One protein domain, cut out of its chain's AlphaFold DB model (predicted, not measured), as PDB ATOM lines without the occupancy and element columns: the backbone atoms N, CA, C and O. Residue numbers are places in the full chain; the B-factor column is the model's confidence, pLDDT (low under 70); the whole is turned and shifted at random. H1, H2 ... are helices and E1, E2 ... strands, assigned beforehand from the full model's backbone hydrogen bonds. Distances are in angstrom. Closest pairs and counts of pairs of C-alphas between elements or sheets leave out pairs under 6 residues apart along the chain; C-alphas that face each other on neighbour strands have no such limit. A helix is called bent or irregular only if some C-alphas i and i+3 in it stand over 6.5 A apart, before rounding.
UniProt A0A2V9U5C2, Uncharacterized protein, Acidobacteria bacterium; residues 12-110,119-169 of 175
ATOM      1  N   VAL A  12     -57.907 -10.914  28.561       64.06
ATOM      2  CA  VAL A  12     -57.705  -9.453  28.589       64.06
ATOM      3  C   VAL A  12     -57.192  -8.999  29.960       64.06
ATOM      4  O   VAL A  12     -56.276  -8.186  30.041       64.06
ATOM      5  N   ASN A  13     -57.719  -9.583  31.043       70.62
ATOM      6  CA  ASN A  13     -57.264  -9.273  32.397       70.62
ATOM      7  C   ASN A  13     -55.798  -9.702  32.617       70.62
ATOM      8  O   ASN A  13     -54.987  -8.908  33.087       70.62
ATOM      9  N   ARG A  14     -55.415 -10.915  32.190       76.62
ATOM     10  CA  ARG A  14     -54.022 -11.394  32.306       76.62
ATOM     11  C   ARG A  14     -53.041 -10.546  31.499       76.62
ATOM     12  O   ARG A  14     -52.009 -10.166  32.041       76.62
ATOM     13  N   ASP A  15     -53.373 -10.206  30.257       78.06
ATOM     14  CA  ASP A  15     -52.513  -9.351  29.431       78.06
ATOM     15  C   ASP A  15     -52.363  -7.952  30.059       78.06
ATOM     16  O   ASP A  15     -51.263  -7.407  30.086       78.06
ATOM     17  N   SER A  16     -53.418  -7.409  30.682       87.25
ATOM     18  CA  SER A  16     -53.341  -6.124  31.392       87.25
ATOM     19  C   SER A  16     -52.409  -6.147  32.610       87.25
ATOM     20  O   SER A  16     -51.736  -5.157  32.889       87.25
ATOM     21  N   VAL A  17     -52.339  -7.275  33.328       92.12
ATOM     22  CA  VAL A  17     -51.430  -7.448  34.472       92.12
ATOM     23  C   VAL A  17     -49.980  -7.521  33.994       92.12
ATOM     24  O   VAL A  17     -49.122  -6.854  34.565       92.12
ATOM     25  N   VAL A  18     -49.713  -8.272  32.921       95.50
ATOM     26  CA  VAL A  18     -48.361  -8.403  32.351       95.50
ATOM     27  C   VAL A  18     -47.868  -7.074  31.771       95.50
ATOM     28  O   VAL A  18     -46.712  -6.709  31.978       95.50
ATOM     29  N   ILE A  19     -48.741  -6.312  31.102       93.88
ATOM     30  CA  ILE A  19     -48.407  -4.968  30.602       93.88
ATOM     31  C   ILE A  19     -48.047  -4.037  31.763       93.88
ATOM     32  O   ILE A  19     -47.022  -3.363  31.703       93.88
ATOM     33  N   LYS A  20     -48.833  -4.038  32.845       95.88
ATOM     34  CA  LYS A  20     -48.553  -3.208  34.026       95.88
ATOM     35  C   LYS A  20     -47.239  -3.577  34.717       95.88
ATOM     36  O   LYS A  20     -46.524  -2.679  35.153       95.88
ATOM     37  N   ASP A  21     -46.904  -4.867  34.812       97.25
ATOM     38  CA  ASP A  21     -45.603  -5.317  35.339       97.25
ATOM     39  C   ASP A  21     -44.450  -4.755  34.493       97.25
ATOM     40  O   ASP A  21     -43.525  -4.139  35.028       97.25
ATOM     41  N   PHE A  22     -44.546  -4.873  33.165       98.19
ATOM     42  CA  PHE A  22     -43.565  -4.298  32.245       98.19
ATOM     43  C   PHE A  22     -43.436  -2.774  32.399       98.19
ATOM     44  O   PHE A  22     -42.328  -2.258  32.557       98.19
ATOM     45  N   GLU A  23     -44.557  -2.048  32.405       97.81
ATOM     46  CA  GLU A  23     -44.587  -0.588  32.560       97.81
ATOM     47  C   GLU A  23     -43.989  -0.133  33.896       97.81
ATOM     48  O   GLU A  23     -43.247   0.852  33.938       97.81
ATOM     49  N   SER A  24     -44.257  -0.861  34.987       98.31
ATOM     50  CA  SER A  24     -43.679  -0.569  36.302       98.31
ATOM     51  C   SER A  24     -42.160  -0.726  36.283       98.31
ATOM     52  O   SER A  24     -41.442   0.169  36.726       98.31
ATOM     53  N   ARG A  25     -41.652  -1.822  35.709       98.56
ATOM     54  CA  ARG A  25     -40.206  -2.095  35.616       98.56
ATOM     55  C   ARG A  25     -39.480  -1.067  34.759       98.56
ATOM     56  O   ARG A  25     -38.422  -0.572  35.146       98.56
ATOM     57  N   VAL A  26     -40.077  -0.697  33.626       98.56
ATOM     58  CA  VAL A  26     -39.593   0.396  32.774       98.56
ATOM     59  C   VAL A  26     -39.555   1.710  33.551       98.56
ATOM     60  O   VAL A  26     -38.548   2.418  33.523       98.56
ATOM     61  N   THR A  27     -40.622   2.022  34.280       98.50
ATOM     62  CA  THR A  27     -40.717   3.247  35.078       98.50
ATOM     63  C   THR A  27     -39.628   3.306  36.147       98.50
ATOM     64  O   THR A  27     -38.987   4.345  36.318       98.50
ATOM     65  N   ASP A  28     -39.377   2.202  36.847       98.38
ATOM     66  CA  ASP A  28     -38.358   2.144  37.894       98.38
ATOM     67  C   ASP A  28     -36.938   2.248  37.328       98.38
ATOM     68  O   ASP A  28     -36.117   2.996  37.869       98.38
ATOM     69  N   TYR A  29     -36.668   1.618  36.179       98.56
ATOM     70  CA  TYR A  29     -35.417   1.836  35.453       98.56
ATOM     71  C   TYR A  29     -35.237   3.311  35.054       98.56
ATOM     72  O   TYR A  29     -34.174   3.895  35.274       98.56
ATOM     73  N   VAL A  30     -36.269   3.953  34.501       98.31
ATOM     74  CA  VAL A  30     -36.180   5.355  34.063       98.31
ATOM     75  C   VAL A  30     -35.957   6.301  35.241       98.31
ATOM     76  O   VAL A  30     -35.167   7.238  35.122       98.31
ATOM     77  N   LYS A  31     -36.578   6.053  36.402       98.00
ATOM     78  CA  LYS A  31     -36.285   6.809  37.633       98.00
ATOM     79  C   LYS A  31     -34.805   6.700  38.010       98.00
ATOM     80  O   LYS A  31     -34.185   7.718  38.327       98.00
ATOM     81  N   LEU A  32     -34.230   5.497  37.943       97.31
ATOM     82  CA  LEU A  32     -32.806   5.273  38.202       97.31
ATOM     83  C   LEU A  32     -31.923   6.038  37.202       97.31
ATOM     84  O   LEU A  32     -31.023   6.767  37.622       97.31
ATOM     85  N   SER A  33     -32.201   5.911  35.901       96.69
ATOM     86  CA  SER A  33     -31.443   6.582  34.832       96.69
ATOM     87  C   SER A  33     -31.492   8.110  34.977       96.69
ATOM     88  O   SER A  33     -30.457   8.780  34.961       96.69
ATOM     89  N   LYS A  34     -32.673   8.674  35.273       95.75
ATOM     90  CA  LYS A  34     -32.841  10.109  35.560       95.75
ATOM     91  C   LYS A  34     -32.023  10.560  36.763       95.75
ATOM     92  O   LYS A  34     -31.313  11.557  36.668       95.75
ATOM     93  N   LYS A  35     -32.062   9.806  37.867       94.75
ATOM     94  CA  LYS A  35     -31.268  10.107  39.067       94.75
ATOM     95  C   LYS A  35     -29.764  10.098  38.772       94.75
ATOM     96  O   LYS A  35     -29.036  10.956  39.271       94.75
ATOM     97  N   ALA A  36     -29.292   9.165  37.942       94.19
ATOM     98  CA  ALA A  36     -27.895   9.116  37.510       94.19
ATOM     99  C   ALA A  36     -27.497  10.344  36.664       94.19
ATOM    100  O   ALA A  36     -26.373  10.842  36.797       94.19
ATOM    101  N   ALA A  37     -28.429  10.855  35.853       92.38
ATOM    102  CA  ALA A  37     -28.235  11.987  34.950       92.38
ATOM    103  C   ALA A  37     -28.397  13.381  35.592       92.38
ATOM    104  O   ALA A  37     -28.021  14.362  34.959       92.38
ATOM    105  N   SER A  38     -28.941  13.497  36.810       88.81
ATOM    106  CA  SER A  38     -29.246  14.799  37.440       88.81
ATOM    107  C   SER A  38     -28.577  15.052  38.801       88.81
ATOM    108  O   SER A  38     -28.858  16.061  39.438       88.81
ATOM    109  N   GLY A  39     -27.730  14.140  39.292       77.12
ATOM    110  CA  GLY A  39     -27.027  14.303  40.574       77.12
ATOM    111  C   GLY A  39     -25.840  15.288  40.541       77.12
ATOM    112  O   GLY A  39     -25.387  15.664  39.464       77.12
ATOM    113  N   PRO A  40     -25.246  15.644  41.699       73.38
ATOM    114  CA  PRO A  40     -24.147  16.623  41.791       73.38
ATOM    115  C   PRO A  40     -22.906  16.273  40.958       73.38
ATOM    116  O   PRO A  40     -22.220  17.150  40.451       73.38
ATOM    117  N   ALA A  41     -22.636  14.978  40.784       77.00
ATOM    118  CA  ALA A  41     -21.543  14.480  39.951       77.00
ATOM    119  C   ALA A  41     -21.999  14.104  38.525       77.00
ATOM    120  O   ALA A  41     -21.345  13.291  37.870       77.00
ATOM    121  N   ALA A  42     -23.213  14.476  38.096       81.31
ATOM    122  CA  ALA A  42     -23.766  14.055  36.808       81.31
ATOM    123  C   ALA A  42     -22.894  14.546  35.644       81.31
ATOM    124  O   ALA A  42     -22.414  15.681  35.676       81.31
ATOM    125  N   PRO A  43     -22.684  13.704  34.618       81.88
ATOM    126  CA  PRO A  43     -22.005  14.157  33.419       81.88
ATOM    127  C   PRO A  43     -22.850  15.244  32.740       81.88
ATOM    128  O   PRO A  43     -24.081  15.194  32.759       81.88
ATOM    129  N   LYS A  44     -22.192  16.245  32.151       84.25
ATOM    130  CA  LYS A  44     -22.878  17.349  31.469       84.25
ATOM    131  C   LYS A  44     -23.350  16.889  30.084       84.25
ATOM    132  O   LYS A  44     -22.509  16.410  29.323       84.25
ATOM    133  N   PRO A  45     -24.646  17.031  29.742       81.56
ATOM    134  CA  PRO A  45     -25.131  16.765  28.391       81.56
ATOM    135  C   PRO A  45     -24.374  17.599  27.358       81.56
ATOM    136  O   PRO A  45     -23.953  18.722  27.641       81.56
ATOM    137  N   THR A  46     -24.193  17.044  26.165       82.56
ATOM    138  CA  THR A  46     -23.433  17.685  25.095       82.56
ATOM    139  C   THR A  46     -23.867  17.150  23.736       82.56
ATOM    140  O   THR A  46     -24.147  15.959  23.607       82.56
ATOM    141  N   ASP A  47     -23.882  18.037  22.743       82.56
ATOM    142  CA  ASP A  47     -24.166  17.707  21.342       82.56
ATOM    143  C   ASP A  47     -22.880  17.591  20.502       82.56
ATOM    144  O   ASP A  47     -22.930  17.297  19.310       82.56
ATOM    145  N   ASP A  48     -21.714  17.810  21.120       86.19
ATOM    146  CA  ASP A  48     -20.404  17.602  20.504       86.19
ATOM    147  C   ASP A  48     -20.147  16.086  20.376       86.19
ATOM    148  O   ASP A  48     -20.068  15.404  21.405       86.19
ATOM    149  N   PRO A  49     -19.994  15.533  19.156       79.81
ATOM    150  CA  PRO A  49     -19.832  14.094  18.958       79.81
ATOM    151  C   PRO A  49     -18.666  13.483  19.745       79.81
ATOM    152  O   PRO A  49     -18.777  12.347  20.212       79.81
ATOM    153  N   ALA A  50     -17.566  14.223  19.928       79.12
ATOM    154  CA  ALA A  50     -16.407  13.737  20.674       79.12
ATOM    155  C   ALA A  50     -16.728  13.603  22.173       79.12
ATOM    156  O   ALA A  50     -16.418  12.585  22.794       79.12
ATOM    157  N   LYS A  51     -17.428  14.591  22.738       86.50
ATOM    158  CA  LYS A  51     -17.809  14.615  24.161       86.50
ATOM    159  C   LYS A  51     -19.036  13.756  24.460       86.50
ATOM    160  O   LYS A  51     -19.222  13.315  25.593       86.50
ATOM    161  N   LEU A  52     -19.861  13.468  23.454       87.19
ATOM    162  CA  LEU A  52     -21.052  12.633  23.597       87.19
ATOM    163  C   LEU A  52     -20.691  11.214  24.052       87.19
ATOM    164  O   LEU A  52     -21.384  10.639  24.892       87.19
ATOM    165  N   LYS A  53     -19.588  10.656  23.541       87.19
ATOM    166  CA  LYS A  53     -19.116   9.329  23.956       87.19
ATOM    167  C   LYS A  53     -18.685   9.318  25.424       87.19
ATOM    168  O   LYS A  53     -19.035   8.396  26.155       87.19
ATOM    169  N   GLU A  54     -17.966  10.344  25.868       89.88
ATOM    170  CA  GLU A  54     -17.562  10.489  27.270       89.88
ATOM    171  C   GLU A  54     -18.781  10.625  28.189       89.88
ATOM    172  O   GLU A  54     -18.867   9.943  29.211       89.88
ATOM    173  N   TYR A  55     -19.766  11.435  27.784       91.44
ATOM    174  CA  TYR A  55     -21.046  11.562  28.479       91.44
ATOM    175  C   TYR A  55     -21.763  10.211  28.612       91.44
ATOM    176  O   TYR A  55     -22.156   9.832  29.718       91.44
ATOM    177  N   GLN A  56     -21.889   9.462  27.510       93.00
ATOM    178  CA  GLN A  56     -22.512   8.135  27.486       93.00
ATOM    179  C   GLN A  56     -21.815   7.173  28.452       93.00
ATOM    180  O   GLN A  56     -22.478   6.539  29.271       93.00
ATOM    181  N   LEU A  57     -20.481   7.095  28.396       92.56
ATOM    182  CA  LEU A  57     -19.687   6.215  29.256       92.56
ATOM    183  C   LEU A  57     -19.848   6.568  30.740       92.56
ATOM    184  O   LEU A  57     -20.072   5.677  31.563       92.56
ATOM    185  N   ALA A  58     -19.782   7.856  31.081       94.12
ATOM    186  CA  ALA A  58     -19.940   8.325  32.454       94.12
ATOM    187  C   ALA A  58     -21.358   8.073  32.994       94.12
ATOM    188  O   ALA A  58     -21.521   7.634  34.136       94.12
ATOM    189  N   LEU A  59     -22.391   8.310  32.179       95.94
ATOM    190  CA  LEU A  59     -23.774   8.041  32.565       95.94
ATOM    191  C   LEU A  59     -24.019   6.535  32.730       95.94
ATOM    192  O   LEU A  59     -24.566   6.113  33.749       95.94
ATOM    193  N   ALA A  60     -23.553   5.722  31.781       96.12
ATOM    194  CA  ALA A  60     -23.634   4.268  31.846       96.12
ATOM    195  C   ALA A  60     -22.973   3.717  33.117       96.12
ATOM    196  O   ALA A  60     -23.573   2.901  33.813       96.12
ATOM    197  N   ALA A  61     -21.774   4.193  33.473       96.06
ATOM    198  CA  ALA A  61     -21.082   3.780  34.694       96.06
ATOM    199  C   ALA A  61     -21.910   4.057  35.961       96.06
ATOM    200  O   ALA A  61     -22.012   3.203  36.842       96.06
ATOM    201  N   LYS A  62     -22.566   5.219  36.033       96.25
ATOM    202  CA  LYS A  62     -23.446   5.564  37.156       96.25
ATOM    203  C   LYS A  62     -24.701   4.713  37.218       96.25
ATOM    204  O   LYS A  62     -25.095   4.301  38.307       96.25
ATOM    205  N   ILE A  63     -25.318   4.448  36.068       97.31
ATOM    206  CA  ILE A  63     -26.478   3.561  35.993       97.31
ATOM    207  C   ILE A  63     -26.078   2.179  36.505       97.31
ATOM    208  O   ILE A  63     -26.714   1.698  37.435       97.31
ATOM    209  N   ARG A  64     -24.979   1.597  35.999       97.50
ATOM    210  CA  ARG A  64     -24.438   0.301  36.452       97.50
ATOM    211  C   ARG A  64     -24.238   0.250  37.964       97.50
ATOM    212  O   ARG A  64     -24.710  -0.686  38.603       97.50
ATOM    213  N   ALA A  65     -23.612   1.277  38.541       96.06
ATOM    214  CA  ALA A  65     -23.401   1.374  39.985       96.06
ATOM    215  C   ALA A  65     -24.720   1.402  40.784       96.06
ATOM    216  O   ALA A  65     -24.774   0.907  41.905       96.06
ATOM    217  N   GLY A  66     -25.792   1.947  40.202       95.81
ATOM    218  CA  GLY A  66     -27.129   1.952  40.791       95.81
ATOM    219  C   GLY A  66     -27.946   0.673  40.565       95.81
ATOM    220  O   GLY A  66     -29.000   0.525  41.180       95.81
ATOM    221  N   ARG A  67     -27.480  -0.252  39.714       96.94
ATOM    222  CA  ARG A  67     -28.113  -1.559  39.450       96.94
ATOM    223  C   ARG A  67     -27.089  -2.707  39.370       96.94
ATOM    224  O   ARG A  67     -27.045  -3.422  38.371       96.94
ATOM    225  N   PRO A  68     -26.270  -2.936  40.411       95.88
ATOM    226  CA  PRO A  68     -25.150  -3.881  40.345       95.88
ATOM    227  C   PRO A  68     -25.573  -5.341  40.119       95.88
ATOM    228  O   PRO A  68     -24.766  -6.142  39.668       95.88
ATOM    229  N   GLN A  69     -26.829  -5.683  40.420       95.62
ATOM    230  CA  GLN A  69     -27.392  -7.031  40.267       95.62
ATOM    231  C   GLN A  69     -28.235  -7.196  38.995       95.62
ATOM    232  O   GLN A  69     -28.976  -8.168  38.871       95.62
ATOM    233  N   ALA A  70     -28.168  -6.225  38.081       97.31
ATOM    234  CA  ALA A  70     -28.950  -6.253  36.859       97.31
ATOM    235  C   ALA A  70     -28.602  -7.464  35.993       97.31
ATOM    236  O   ALA A  70     -27.433  -7.716  35.701       97.31
ATOM    237  N   LYS A  71     -29.632  -8.161  35.528       97.50
ATOM    238  CA  LYS A  71     -29.513  -9.338  34.671       97.50
ATOM    239  C   LYS A  71     -30.633  -9.381  33.644       97.50
ATOM    240  O   LYS A  71     -31.619  -8.648  33.730       97.50
ATOM    241  N   GLN A  72     -30.457 -10.255  32.658       97.81
ATOM    242  CA  GLN A  72     -31.483 -10.496  31.657       97.81
ATOM    243  C   GLN A  72     -32.778 -10.970  32.330       97.81
ATOM    244  O   GLN A  72     -32.753 -11.854  33.189       97.81
ATOM    245  N   GLY A  73     -33.898 -10.385  31.918       97.88
ATOM    246  CA  GLY A  73     -35.230 -10.718  32.410       97.88
ATOM    247  C   GLY A  73     -35.679  -9.947  33.653       97.88
ATOM    248  O   GLY A  73     -36.769 -10.208  34.165       97.88
ATOM    249  N   ASP A  74     -34.888  -8.984  34.133       98.12
ATOM    250  CA  ASP A  74     -35.318  -8.074  35.201       98.12
ATOM    251  C   ASP A  74     -36.439  -7.126  34.742       98.12
ATOM    252  O   ASP A  74     -37.255  -6.707  35.565       98.12
ATOM    253  N   ILE A  75     -36.503  -6.784  33.448       98.44
ATOM    254  CA  ILE A  75     -37.591  -6.002  32.836       98.44
ATOM    255  C   ILE A  75     -38.469  -6.908  31.973       98.44
ATOM    256  O   ILE A  75     -39.689  -6.941  32.144       98.44
ATOM    257  N   PHE A  76     -37.859  -7.677  31.073       98.31
ATOM    258  CA  PHE A  76     -38.537  -8.692  30.276       98.31
ATOM    259  C   PHE A  76     -38.671  -9.990  31.075       98.31
ATOM    260  O   PHE A  76     -38.038 -10.997  30.763       98.31
ATOM    261  N   THR A  77     -39.498  -9.969  32.120       98.25
ATOM    262  CA  THR A  77     -39.800 -11.169  32.914       98.25
ATOM    263  C   THR A  77     -40.340 -12.297  32.029       98.25
ATOM    264  O   THR A  77     -40.847 -12.024  30.942       98.25
ATOM    265  N   PRO A  78     -40.324 -13.569  32.471       97.69
ATOM    266  CA  PRO A  78     -40.779 -14.682  31.636       97.69
ATOM    267  C   PRO A  78     -42.176 -14.501  31.023       97.69
ATOM    268  O   PRO A  78     -42.410 -14.912  29.885       97.69
ATOM    269  N   ASP A  79     -43.109 -13.875  31.743       96.50
ATOM    270  CA  ASP A  79     -44.457 -13.623  31.227       96.50
ATOM    271  C   ASP A  79     -44.501 -12.428  30.267       96.50
ATOM    272  O   ASP A  79     -45.167 -12.502  29.230       96.50
ATOM    273  N   VAL A  80     -43.720 -11.376  30.537       97.38
ATOM    274  CA  VAL A  80     -43.520 -10.269  29.594       97.38
ATOM    275  C   VAL A  80     -42.874 -10.787  28.306       97.38
ATOM    276  O   VAL A  80     -43.364 -10.497  27.219       97.38
ATOM    277  N   THR A  81     -41.842 -11.629  28.391       97.00
ATOM    278  CA  THR A  81     -41.196 -12.251  27.228       97.00
ATOM    279  C   THR A  81     -42.198 -12.997  26.354       97.00
ATOM    280  O   THR A  81     -42.230 -12.775  25.145       97.00
ATOM    281  N   LYS A  82     -43.057 -13.839  26.945       95.38
ATOM    282  CA  LYS A  82     -44.098 -14.569  26.198       95.38
ATOM    283  C   LYS A  82     -45.079 -13.622  25.514       95.38
ATOM    284  O   LYS A  82     -45.480 -13.861  24.374       95.38
ATOM    285  N   MET A  83     -45.474 -12.544  26.195       94.62
ATOM    286  CA  MET A  83     -46.333 -11.520  25.607       94.62
ATOM    287  C   MET A  83     -45.663 -10.877  24.386       94.62
ATOM    288  O   MET A  83     -46.281 -10.838  23.325       94.62
ATOM    289  N   PHE A  84     -44.406 -10.443  24.502       95.19
ATOM    290  CA  PHE A  84     -43.653  -9.844  23.395       95.19
ATOM    291  C   PHE A  84     -43.446 -10.821  22.231       95.19
ATOM    292  O   PHE A  84     -43.687 -10.451  21.086       95.19
ATOM    293  N   GLN A  85     -43.078 -12.076  22.506       94.06
ATOM    294  CA  GLN A  85     -42.959 -13.129  21.489       94.06
ATOM    295  C   GLN A  85     -44.255 -13.292  20.692       94.06
ATOM    296  O   GLN A  85     -44.224 -13.370  19.466       94.06
ATOM    297  N   ARG A  86     -45.405 -13.296  21.372       91.75
ATOM    298  CA  ARG A  86     -46.718 -13.402  20.730       91.75
ATOM    299  C   ARG A  86     -47.063 -12.165  19.900       91.75
ATOM    300  O   ARG A  86     -47.505 -12.331  18.769       91.75
ATOM    301  N   LEU A  87     -46.850 -10.957  20.430       91.00
ATOM    302  CA  LEU A  87     -47.088  -9.705  19.694       91.00
ATOM    303  C   LEU A  87     -46.256  -9.665  18.410       91.00
ATOM    304  O   LEU A  87     -46.792  -9.451  17.326       91.00
ATOM    305  N   ILE A  88     -44.967  -9.984  18.523       91.12
ATOM    306  CA  ILE A  88     -44.048 -10.025  17.389       91.12
ATOM    307  C   ILE A  88     -44.492 -11.102  16.396       91.12
ATOM    308  O   ILE A  88     -44.673 -10.802  15.222       91.12
ATOM    309  N   ALA A  89     -44.776 -12.329  16.837       89.88
ATOM    310  CA  ALA A  89     -45.262 -13.386  15.947       89.88
ATOM    311  C   ALA A  89     -46.544 -12.987  15.185       89.88
ATOM    312  O   ALA A  89     -46.675 -13.283  13.993       89.88
ATOM    313  N   MET A  90     -47.465 -12.270  15.836       87.38
ATOM    314  CA  MET A  90     -48.669 -11.733  15.195       87.38
ATOM    315  C   MET A  90     -48.338 -10.687  14.122       87.38
ATOM    316  O   MET A  90     -48.906 -10.754  13.031       87.38
ATOM    317  N   SER A  91     -47.382  -9.784  14.365       87.25
ATOM    318  CA  SER A  91     -46.911  -8.821  13.355       87.25
ATOM    319  C   SER A  91     -46.342  -9.510  12.106       87.25
ATOM    320  O   SER A  91     -46.542  -9.031  10.989       87.25
ATOM    321  N   PHE A  92     -45.670 -10.656  12.273       87.12
ATOM    322  CA  PHE A  92     -45.121 -11.460  11.168       87.12
ATOM    323  C   PHE A  92     -46.159 -12.323  10.442       87.12
ATOM    324  O   PHE A  92     -45.946 -12.676   9.278       87.12
ATOM    325  N   SER A  93     -47.254 -12.681  11.113       86.62
ATOM    326  CA  SER A  93     -48.332 -13.505  10.547       86.62
ATOM    327  C   SER A  93     -49.449 -12.664   9.918       86.62
ATOM    328  O   SER A  93     -50.275 -13.184   9.176       86.62
ATOM    329  N   GLY A  94     -49.494 -11.364  10.223       83.56
ATOM    330  CA  GLY A  94     -50.491 -10.441   9.695       83.56
ATOM    331  C   GLY A  94     -50.206  -9.957   8.264       83.56
ATOM    332  O   GLY A  94     -49.160 -10.256   7.686       83.56
ATOM    333  N   PRO A  95     -51.087  -9.105   7.705       82.19
ATOM    334  CA  PRO A  95     -50.983  -8.612   6.323       82.19
ATOM    335  C   PRO A  95     -49.675  -7.870   6.001       82.19
ATOM    336  O   PRO A  95     -49.274  -7.768   4.846       82.19
ATOM    337  N   ARG A  96     -48.996  -7.337   7.027       81.56
ATOM    338  CA  ARG A  96     -47.720  -6.609   6.911       81.56
ATOM    339  C   ARG A  96     -46.488  -7.517   7.055       81.56
ATOM    340  O   ARG A  96     -45.368  -7.022   6.939       81.56
ATOM    341  N   GLY A  97     -46.679  -8.817   7.289       83.44
ATOM    342  CA  GLY A  97     -45.620  -9.768   7.628       83.44
ATOM    343  C   GLY A  97     -44.532  -9.901   6.563       83.44
ATOM    344  O   GLY A  97     -43.350  -9.868   6.894       83.44
ATOM    345  N   GLU A  98     -44.906  -9.959   5.281       83.56
ATOM    346  CA  GLU A  98     -43.935 -10.022   4.176       83.56
ATOM    347  C   GLU A  98     -43.050  -8.776   4.098       83.56
ATOM    348  O   GLU A  98     -41.829  -8.872   3.960       83.56
ATOM    349  N   LYS A  99     -43.651  -7.591   4.264       83.25
ATOM    350  CA  LYS A  99     -42.912  -6.325   4.302       83.25
ATOM    351  C   LYS A  99     -41.986  -6.269   5.514       83.25
ATOM    352  O   LYS A  99     -40.851  -5.825   5.383       83.25
ATOM    353  N   LEU A 100     -42.446  -6.753   6.668       82.94
ATOM    354  CA  LEU A 100     -41.643  -6.813   7.885       82.94
ATOM    355  C   LEU A 100     -40.430  -7.740   7.715       82.94
ATOM    356  O   LEU A 100     -39.312  -7.330   8.020       82.94
ATOM    357  N   ARG A 101     -40.630  -8.941   7.154       83.88
ATOM    358  CA  ARG A 101     -39.536  -9.852   6.787       83.88
ATOM    359  C   ARG A 101     -38.562  -9.175   5.826       83.88
ATOM    360  O   ARG A 101     -37.366  -9.198   6.078       83.88
ATOM    361  N   ALA A 102     -39.049  -8.517   4.773       81.75
ATOM    362  CA  ALA A 102     -38.200  -7.795   3.823       81.75
ATOM    363  C   ALA A 102     -37.354  -6.705   4.496       81.75
ATOM    364  O   ALA A 102     -36.142  -6.671   4.306       81.75
ATOM    365  N   SER A 103     -37.967  -5.869   5.339       77.94
ATOM    366  CA  SER A 103     -37.260  -4.826   6.092       77.94
ATOM    367  C   SER A 103     -36.197  -5.384   7.039       77.94
ATOM    368  O   SER A 103     -35.232  -4.686   7.338       77.94
ATOM    369  N   LEU A 104     -36.360  -6.625   7.505       77.44
ATOM    370  CA  LEU A 104     -35.394  -7.275   8.383       77.44
ATOM    371  C   LEU A 104     -34.330  -8.099   7.644       77.44
ATOM    372  O   LEU A 104     -33.241  -8.262   8.178       77.44
ATOM    373  N   ARG A 105     -34.594  -8.566   6.416       71.94
ATOM    374  CA  ARG A 105     -33.633  -9.318   5.581       71.94
ATOM    375  C   ARG A 105     -32.445  -8.487   5.100       71.94
ATOM    376  O   ARG A 105     -31.402  -9.054   4.813       71.94
ATOM    377  N   HIS A 106     -32.594  -7.167   5.020       59.50
ATOM    378  CA  HIS A 106     -31.490  -6.250   4.715       59.50
ATOM    379  C   HIS A 106     -30.608  -5.948   5.940       59.50
ATOM    380  O   HIS A 106     -29.774  -5.047   5.888       59.50
ATOM    381  N   ALA A 107     -30.805  -6.668   7.050       57.53
ATOM    382  CA  ALA A 107     -29.856  -6.686   8.148       57.53
ATOM    383  C   ALA A 107     -28.533  -7.273   7.660       57.53
ATOM    384  O   ALA A 107     -28.491  -8.433   7.245       57.53
ATOM    385  N   GLU A 108     -27.449  -6.510   7.758       53.53
ATOM    386  CA  GLU A 108     -26.117  -7.099   7.667       53.53
ATOM    387  C   GLU A 108     -25.988  -8.224   8.709       53.53
ATOM    388  O   GLU A 108     -26.488  -8.068   9.832       53.53
ATOM    389  N   PRO A 109     -25.325  -9.351   8.387       54.25
ATOM    390  CA  PRO A 109     -25.073 -10.405   9.355       54.25
ATOM    391  C   PRO A 109     -24.281  -9.821  10.524       54.25
ATOM    392  O   PRO A 109     -23.074  -9.585  10.434       54.25
ATOM    393  N   VAL A 110     -24.955  -9.572  11.645       56.78
ATOM    394  CA  VAL A 110     -24.270  -9.171  12.867       56.78
ATOM    395  C   VAL A 110     -23.544 -10.421  13.351       56.78
ATOM    396  O   VAL A 110     -24.168 -11.328  13.903       56.78
ATOM    397  N   ASP A 119     -24.078  -3.868  29.269       92.56
ATOM    398  CA  ASP A 119     -23.064  -3.547  28.268       92.56
ATOM    399  C   ASP A 119     -23.474  -2.360  27.407       92.56
ATOM    400  O   ASP A 119     -24.648  -1.992  27.287       92.56
ATOM    401  N   SER A 120     -22.470  -1.702  26.832       90.38
ATOM    402  CA  SER A 120     -22.730  -0.671  25.840       90.38
ATOM    403  C   SER A 120     -23.292  -1.315  24.581       90.38
ATOM    404  O   SER A 120     -22.756  -2.301  24.080       90.38
ATOM    405  N   TYR A 121     -24.357  -0.729  24.039       85.44
ATOM    406  CA  TYR A 121     -24.867  -1.167  22.748       85.44
ATOM    407  C   TYR A 121     -23.805  -0.869  21.670       85.44
ATOM    408  O   TYR A 121     -23.266   0.248  21.643       85.44
ATOM    409  N   PRO A 122     -23.446  -1.849  20.822       76.19
ATOM    410  CA  PRO A 122     -22.304  -1.736  19.923       76.19
ATOM    411  C   PRO A 122     -22.477  -0.584  18.934       76.19
ATOM    412  O   PRO A 122     -23.518  -0.420  18.297       76.19
ATOM    413  N   GLN A 123     -21.417   0.206  18.790       63.78
ATOM    414  CA  GLN A 123     -21.337   1.269  17.795       63.78
ATOM    415  C   GLN A 123     -20.885   0.653  16.464       63.78
ATOM    416  O   GLN A 123     -19.886  -0.059  16.428       63.78
ATOM    417  N   GLY A 124     -21.618   0.902  15.376       53.81
ATOM    418  CA  GLY A 124     -21.240   0.441  14.032       53.81
ATOM    419  C   GLY A 124     -21.976  -0.799  13.518       53.81
ATOM    420  O   GLY A 124     -21.786  -1.161  12.361       53.81
ATOM    421  N   VAL A 125     -22.872  -1.406  14.306       56.78
ATOM    422  CA  VAL A 125     -23.955  -2.199  13.702       56.78
ATOM    423  C   VAL A 125     -24.829  -1.187  12.960       56.78
ATOM    424  O   VAL A 125     -25.233  -0.210  13.607       56.78
ATOM    425  N   PRO A 126     -25.083  -1.341  11.640       54.22
ATOM    426  CA  PRO A 126     -26.010  -0.468  10.935       54.22
ATOM    427  C   PRO A 126     -27.249  -0.329  11.802       54.22
ATOM    428  O   PRO A 126     -27.742  -1.338  12.308       54.22
ATOM    429  N   LEU A 127     -27.683   0.910  12.053       51.12
ATOM    430  CA  LEU A 127     -28.903   1.196  12.799       51.12
ATOM    431  C   LEU A 127     -30.048   0.580  12.009       51.12
ATOM    432  O   LEU A 127     -30.707   1.246  11.215       51.12
ATOM    433  N   GLN A 128     -30.265  -0.712  12.195       55.75
ATOM    434  CA  GLN A 128     -31.435  -1.366  11.707       55.75
ATOM    435  C   GLN A 128     -32.540  -0.810  12.580       55.75
ATOM    436  O   GLN A 128     -32.743  -1.192  13.734       55.75
ATOM    437  N   SER A 129     -33.155   0.241  12.060       61.03
ATOM    438  CA  SER A 129     -34.325   0.841  12.653       61.03
ATOM    439  C   SER A 129     -35.333  -0.280  12.809       61.03
ATOM    440  O   SER A 129     -35.712  -0.909  11.818       61.03
ATOM    441  N   THR A 130     -35.731  -0.557  14.050       70.44
ATOM    442  CA  THR A 130     -36.843  -1.460  14.329       70.44
ATOM    443  C   THR A 130     -37.993  -1.025  13.425       70.44
ATOM    444  O   THR A 130     -38.387   0.144  13.510       70.44
ATOM    445  N   PRO A 131     -38.480  -1.885  12.508       75.50
ATOM    446  CA  PRO A 131     -39.433  -1.454  11.498       75.50
ATOM    447  C   PRO A 131     -40.618  -0.748  12.168       75.50
ATOM    448  O   PRO A 131     -41.175  -1.309  13.115       75.50
ATOM    449  N   PRO A 132     -41.033   0.453  11.720       76.44
ATOM    450  CA  PRO A 132     -42.082   1.214  12.401       76.44
ATOM    451  C   PRO A 132     -43.371   0.413  12.584       76.44
ATOM    452  O   PRO A 132     -44.046   0.534  13.600       76.44
ATOM    453  N   SER A 133     -43.681  -0.471  11.629       75.00
ATOM    454  CA  SER A 133     -44.823  -1.379  11.713       75.00
ATOM    455  C   SER A 133     -44.759  -2.340  12.897       75.00
ATOM    456  O   SER A 133     -45.812  -2.669  13.423       75.00
ATOM    457  N   LEU A 134     -43.562  -2.771  13.307       82.88
ATOM    458  CA  LEU A 134     -43.362  -3.612  14.487       82.88
ATOM    459  C   LEU A 134     -43.536  -2.798  15.771       82.88
ATOM    460  O   LEU A 134     -44.203  -3.252  16.689       82.88
ATOM    461  N   LEU A 135     -42.992  -1.576  15.819       84.12
ATOM    462  CA  LEU A 135     -43.117  -0.688  16.983       84.12
ATOM    463  C   LEU A 135     -44.574  -0.342  17.320       84.12
ATOM    464  O   LEU A 135     -44.890  -0.153  18.490       84.12
ATOM    465  N   LEU A 136     -45.455  -0.273  16.317       85.06
ATOM    466  CA  LEU A 136     -46.888  -0.026  16.518       85.06
ATOM    467  C   LEU A 136     -47.594  -1.137  17.302       85.06
ATOM    468  O   LEU A 136     -48.608  -0.868  17.940       85.06
ATOM    469  N   ASP A 137     -47.065  -2.359  17.249       86.94
ATOM    470  CA  ASP A 137     -47.679  -3.535  17.862       86.94
ATOM    471  C   ASP A 137     -47.061  -3.848  19.249       86.94
ATOM    472  O   ASP A 137     -47.485  -4.790  19.919       86.94
ATOM    473  N   LEU A 138     -46.065  -3.068  19.698       91.88
ATOM    474  CA  LEU A 138     -45.370  -3.243  20.980       91.88
ATOM    475  C   LEU A 138     -45.850  -2.244  22.052       91.88
ATOM    476  O   LEU A 138     -46.285  -1.138  21.719       91.88
ATOM    477  N   PRO A 139     -45.720  -2.577  23.354       94.31
ATOM    478  CA  PRO A 139     -45.956  -1.622  24.434       94.31
ATOM    479  C   PRO A 139     -45.100  -0.362  24.270       94.31
ATOM    480  O   PRO A 139     -43.898  -0.453  24.009       94.31
ATOM    481  N   LYS A 140     -45.710   0.815  24.439       93.88
ATOM    482  CA  LYS A 140     -45.021   2.102  24.281       93.88
ATOM    483  C   LYS A 140     -43.902   2.257  25.309       93.88
ATOM    484  O   LYS A 140     -44.046   1.860  26.461       93.88
ATOM    485  N   LEU A 141     -42.812   2.889  24.886       96.31
ATOM    486  CA  LEU A 141     -41.695   3.244  25.754       96.31
ATOM    487  C   LEU A 141     -41.685   4.748  26.044       96.31
ATOM    488  O   LEU A 141     -42.106   5.541  25.195       96.31
ATOM    489  N   PRO A 142     -41.185   5.157  27.219       97.00
ATOM    490  CA  PRO A 142     -40.838   6.546  27.474       97.00
ATOM    491  C   PRO A 142     -39.601   6.939  26.641       97.00
ATOM    492  O   PRO A 142     -38.845   6.074  26.201       97.00
ATOM    493  N   SER A 143     -39.386   8.236  26.406       95.25
ATOM    494  CA  SER A 143     -38.380   8.731  25.447       95.25
ATOM    495  C   SER A 143     -36.924   8.436  25.827       95.25
ATOM    496  O   SER A 143     -36.029   8.575  24.997       95.25
ATOM    497  N   GLU A 144     -36.668   8.030  27.069       96.06
ATOM    498  CA  GLU A 144     -35.355   7.589  27.536       96.06
ATOM    499  C   GLU A 144     -34.965   6.203  27.000       96.06
ATOM    500  O   GLU A 144     -33.780   5.859  27.003       96.06
ATOM    501  N   LEU A 145     -35.942   5.413  26.546       97.19
ATOM    502  CA  LEU A 145     -35.765   4.036  26.108       97.19
ATOM    503  C   LEU A 145     -36.211   3.830  24.664       97.19
ATOM    504  O   LEU A 145     -37.134   4.469  24.168       97.19
ATOM    505  N   GLU A 146     -35.602   2.851  24.006       93.81
ATOM    506  CA  GLU A 146     -36.019   2.410  22.680       93.81
ATOM    507  C   GLU A 146     -35.843   0.900  22.497       93.81
ATOM    508  O   GLU A 146     -34.959   0.278  23.094       93.81
ATOM    509  N   TYR A 147     -36.669   0.318  21.628       93.50
ATOM    510  CA  TYR A 147     -36.494  -1.052  21.161       93.50
ATOM    511  C   TYR A 147     -35.556  -1.101  19.961       93.50
ATOM    512  O   TYR A 147     -35.705  -0.326  19.009       93.50
ATOM    513  N   ARG A 148     -34.655  -2.080  19.950       88.19
ATOM    514  CA  ARG A 148     -33.753  -2.381  18.836       88.19
ATOM    515  C   ARG A 148     -33.827  -3.858  18.479       88.19
ATOM    516  O   ARG A 148     -33.987  -4.689  19.366       88.19
ATOM    517  N   ILE A 149     -33.690  -4.175  17.195       86.25
ATOM    518  CA  ILE A 149     -33.492  -5.551  16.739       86.25
ATOM    519  C   ILE A 149     -32.011  -5.751  16.440       86.25
ATOM    520  O   ILE A 149     -31.427  -4.981  15.680       86.25
ATOM    521  N   VAL A 150     -31.419  -6.779  17.043       82.38
ATOM    522  CA  VAL A 150     -30.037  -7.198  16.790       82.38
ATOM    523  C   VAL A 150     -30.059  -8.663  16.392       82.38
ATOM    524  O   VAL A 150     -30.330  -9.534  17.216       82.38
ATOM    525  N   GLY A 151     -29.818  -8.945  15.112       82.19
ATOM    526  CA  GLY A 151     -30.023 -10.285  14.569       82.19
ATOM    527  C   GLY A 151     -31.476 -10.726  14.768       82.19
ATOM    528  O   GLY A 151     -32.376 -10.225  14.096       82.19
ATOM    529  N   ARG A 152     -31.708 -11.651  15.706       86.06
ATOM    530  CA  ARG A 152     -33.049 -12.149  16.058       86.06
ATOM    531  C   ARG A 152     -33.540 -11.701  17.432       86.06
ATOM    532  O   ARG A 152     -34.632 -12.098  17.842       86.06
ATOM    533  N   ASP A 153     -32.763 -10.878  18.116       89.31
ATOM    534  CA  ASP A 153     -33.003 -10.490  19.497       89.31
ATOM    535  C   ASP A 153     -33.655  -9.109  19.551       89.31
ATOM    536  O   ASP A 153     -33.357  -8.232  18.736       89.31
ATOM    537  N   LEU A 154     -34.546  -8.908  20.522       92.31
ATOM    538  CA  LEU A 154     -35.110  -7.602  20.851       92.31
ATOM    539  C   LEU A 154     -34.369  -7.038  22.054       92.31
ATOM    540  O   LEU A 154     -34.423  -7.596  23.145       92.31
ATOM    541  N   VAL A 155     -33.722  -5.901  21.856       93.44
ATOM    542  CA  VAL A 155     -32.952  -5.189  22.869       93.44
ATOM    543  C   VAL A 155     -33.734  -3.971  23.338       93.44
ATOM    544  O   VAL A 155     -34.248  -3.204  22.524       93.44
ATOM    545  N   LEU A 156     -33.788  -3.765  24.651       96.50
ATOM    546  CA  LEU A 156     -34.211  -2.510  25.260       96.50
ATOM    547  C   LEU A 156     -32.962  -1.672  25.546       96.50
ATOM    548  O   LEU A 156     -32.101  -2.087  26.325       96.50
ATOM    549  N   ARG A 157     -32.844  -0.506  24.907       95.69
ATOM    550  CA  ARG A 157     -31.668   0.370  25.014       95.69
ATOM    551  C   ARG A 157     -32.011   1.678  25.717       95.69
ATOM    552  O   ARG A 157     -33.025   2.291  25.402       95.69
ATOM    553  N   ASP A 158     -31.126   2.137  26.597       97.06
ATOM    554  CA  ASP A 158     -31.113   3.516  27.089       97.06
ATOM    555  C   ASP A 158     -30.450   4.424  26.054       97.06
ATOM    556  O   ASP A 158     -29.274   4.252  25.708       97.06
ATOM    557  N   VAL A 159     -31.218   5.389  25.552       93.50
ATOM    558  CA  VAL A 159     -30.808   6.248  24.439       93.50
ATOM    559  C   VAL A 159     -29.624   7.130  24.828       93.50
ATOM    560  O   VAL A 159     -28.680   7.271  24.047       93.50
ATOM    561  N   LYS A 160     -29.655   7.703  26.038       93.50
ATOM    562  CA  LYS A 160     -28.663   8.680  26.506       93.50
ATOM    563  C   LYS A 160     -27.384   8.019  26.988       93.50
ATOM    564  O   LYS A 160     -26.314   8.585  26.795       93.50
ATOM    565  N   ALA A 161     -27.487   6.848  27.608       95.19
ATOM    566  CA  ALA A 161     -26.337   6.112  28.126       95.19
ATOM    567  C   ALA A 161     -25.720   5.144  27.100       95.19
ATOM    568  O   ALA A 161     -24.646   4.603  27.350       95.19
ATOM    569  N   ASN A 162     -26.388   4.904  25.964       93.75
ATOM    570  CA  ASN A 162     -26.031   3.847  25.015       93.75
ATOM    571  C   ASN A 162     -25.855   2.481  25.709       93.75
ATOM    572  O   ASN A 162     -24.862   1.784  25.498       93.75
ATOM    573  N   LEU A 163     -26.806   2.126  26.574       95.81
ATOM    574  CA  LEU A 163     -26.713   0.980  27.482       95.81
ATOM    575  C   LEU A 163     -27.785  -0.061  27.152       95.81
ATOM    576  O   LEU A 163     -28.950   0.295  26.981       95.81
ATOM    577  N   ILE A 164     -27.410  -1.338  27.110       96.00
ATOM    578  CA  ILE A 164     -28.357  -2.453  27.046       96.00
ATOM    579  C   ILE A 164     -29.011  -2.600  28.422       96.00
ATOM    580  O   ILE A 164     -28.362  -2.930  29.416       96.00
ATOM    581  N   VAL A 165     -30.310  -2.331  28.481       98.19
ATOM    582  CA  VAL A 165     -31.081  -2.335  29.725       98.19
ATOM    583  C   VAL A 165     -31.571  -3.736  30.064       98.19
ATOM    584  O   VAL A 165     -31.490  -4.128  31.231       98.19
ATOM    585  N   ASP A 166     -32.078  -4.435  29.050       98.38
ATOM    586  CA  ASP A 166     -32.535  -5.826  29.057       98.38
ATOM    587  C   ASP A 166     -32.723  -6.303  27.598       98.38
ATOM    588  O   ASP A 166     -32.700  -5.483  26.673       98.38
ATOM    589  N   PHE A 167     -32.914  -7.601  27.363       96.75
ATOM    590  CA  PHE A 167     -33.175  -8.138  26.024       96.75
ATOM    591  C   PHE A 167     -33.918  -9.484  26.026       96.75
ATOM    592  O   PHE A 167     -33.848 -10.272  26.969       96.75
ATOM    593  N   ILE A 168     -34.603  -9.767  24.917       95.62
ATOM    594  CA  ILE A 168     -35.234 -11.053  24.610       95.62
ATOM    595  C   ILE A 168     -34.490 -11.694  23.447       95.62
ATOM    596  O   ILE A 168     -34.424 -11.117  22.361       95.62
ATOM    597  N   SER A 169     -33.999 -12.912  23.647       92.75
ATOM    598  CA  SER A 169     -33.336 -13.664  22.584       92.75
ATOM    599  C   SER A 169     -34.326 -14.359  21.647       92.75
ATOM    600  O   SER A 169     -35.370 -14.852  22.081       92.75
TER     601      SER A 169
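AT A GLANCE: This is residues 12 to 110 and 119 to 169 of the 175 residues of an uncharacterized protein of Acidobacteria bacterium (UniProt A0A2V9U5C2). A small, strongly twisted sheet of three strands, E1 to E3, sits in the middle of a wide U of helices: the long H1 makes the base, and H2 and H3 make the sides, one near each end of H1. At the far end of H3 the short H4 turns the corner, and residues 119 to 131, with no named element, run along the open side of the U towards the short H5. The printed part has 150 residues, with H1 to H5 followed by E1, E2 and E3; the sheet runs E1, E2, E3 and is antiparallel. The class is mostly helix, and the whole is compact, with a radius of gyration of the C-alphas of 16.4 A and spans of 50 by 37 by 22 A.

IN THESE COORDINATES: H1, residues 12 to 38, begins with C-alpha 12 at (-57.705, -9.453, 28.589) and is 38.4 A long. H2, residues 49 to 66, is 26.0 A long; it is neither bent nor irregular, but only just: C-alphas 50 and 53 are 6.1 A apart. H3, residues 78 to 93, is 22.4 A long and begins with C-alpha 78 at (-40.779, -14.682, 31.636). H4 is residues 97 to 105, and H5 is residues 132 to 135. E1, residues 145 to 150, E2, residues 153 to 158, and E3, residues 163 to 168, follow; E3 ends with C-alpha 168 at (-35.234, -11.053, 24.610).

HOW THE PARTS SIT: E1, E2 and E3 form a meander, each strand the antiparallel neighbour of the one before, with two hairpins. N 148 and O 155 are 2.8 A apart across E1 and E2, and N 156 and O 166 are 2.9 A apart across E2 and E3, within hydrogen-bond range. H1 and H3 on one face of the sheet make two layers; H2 only grazes the sheet, with residues 56 to 64. Residues 32 to 37 of H1 touch H2 at a steep tilt of 65 degrees, opposite ways; the closest C-alphas, of Ala 36 and Lys 62, are 5.7 A apart. Residues 15 to 22 of H1 touch H3, only just about perpendicular at 72 degrees, with the C-alphas of Val 18 and Val 80 closest at 5.9 A. H3 is the hub, touching three helices. H3 and H4 touch only at the corner, with the C-alphas of Ser 91 and Gly 97 closest at 5.9 A. H3 and H5 only just touch, with 3 pairs of C-alphas within 8 A; those of Ser 91 and Leu 134 are closest at 6.4 A. H2 and H3 are apart. In H1, H3 and H4 every O i to N i+4 pair is within hydrogen-bond range; in H2 12 of 14 are, and H5 is too short for such a pair.

THE WHOLE: The C-alphas farthest apart, of Pro 40 and Pro 95, are 51.1 A apart. Residues 111 to 118 are not printed; C-alphas 110 and 119 are 16.4 A apart across the cut. The link from H2 to H3, 11 residues, is long. The mean pLDDT of the printed part is 87.5; residue 12, residues 106 to 110 and residues 123 to 129 are under 70.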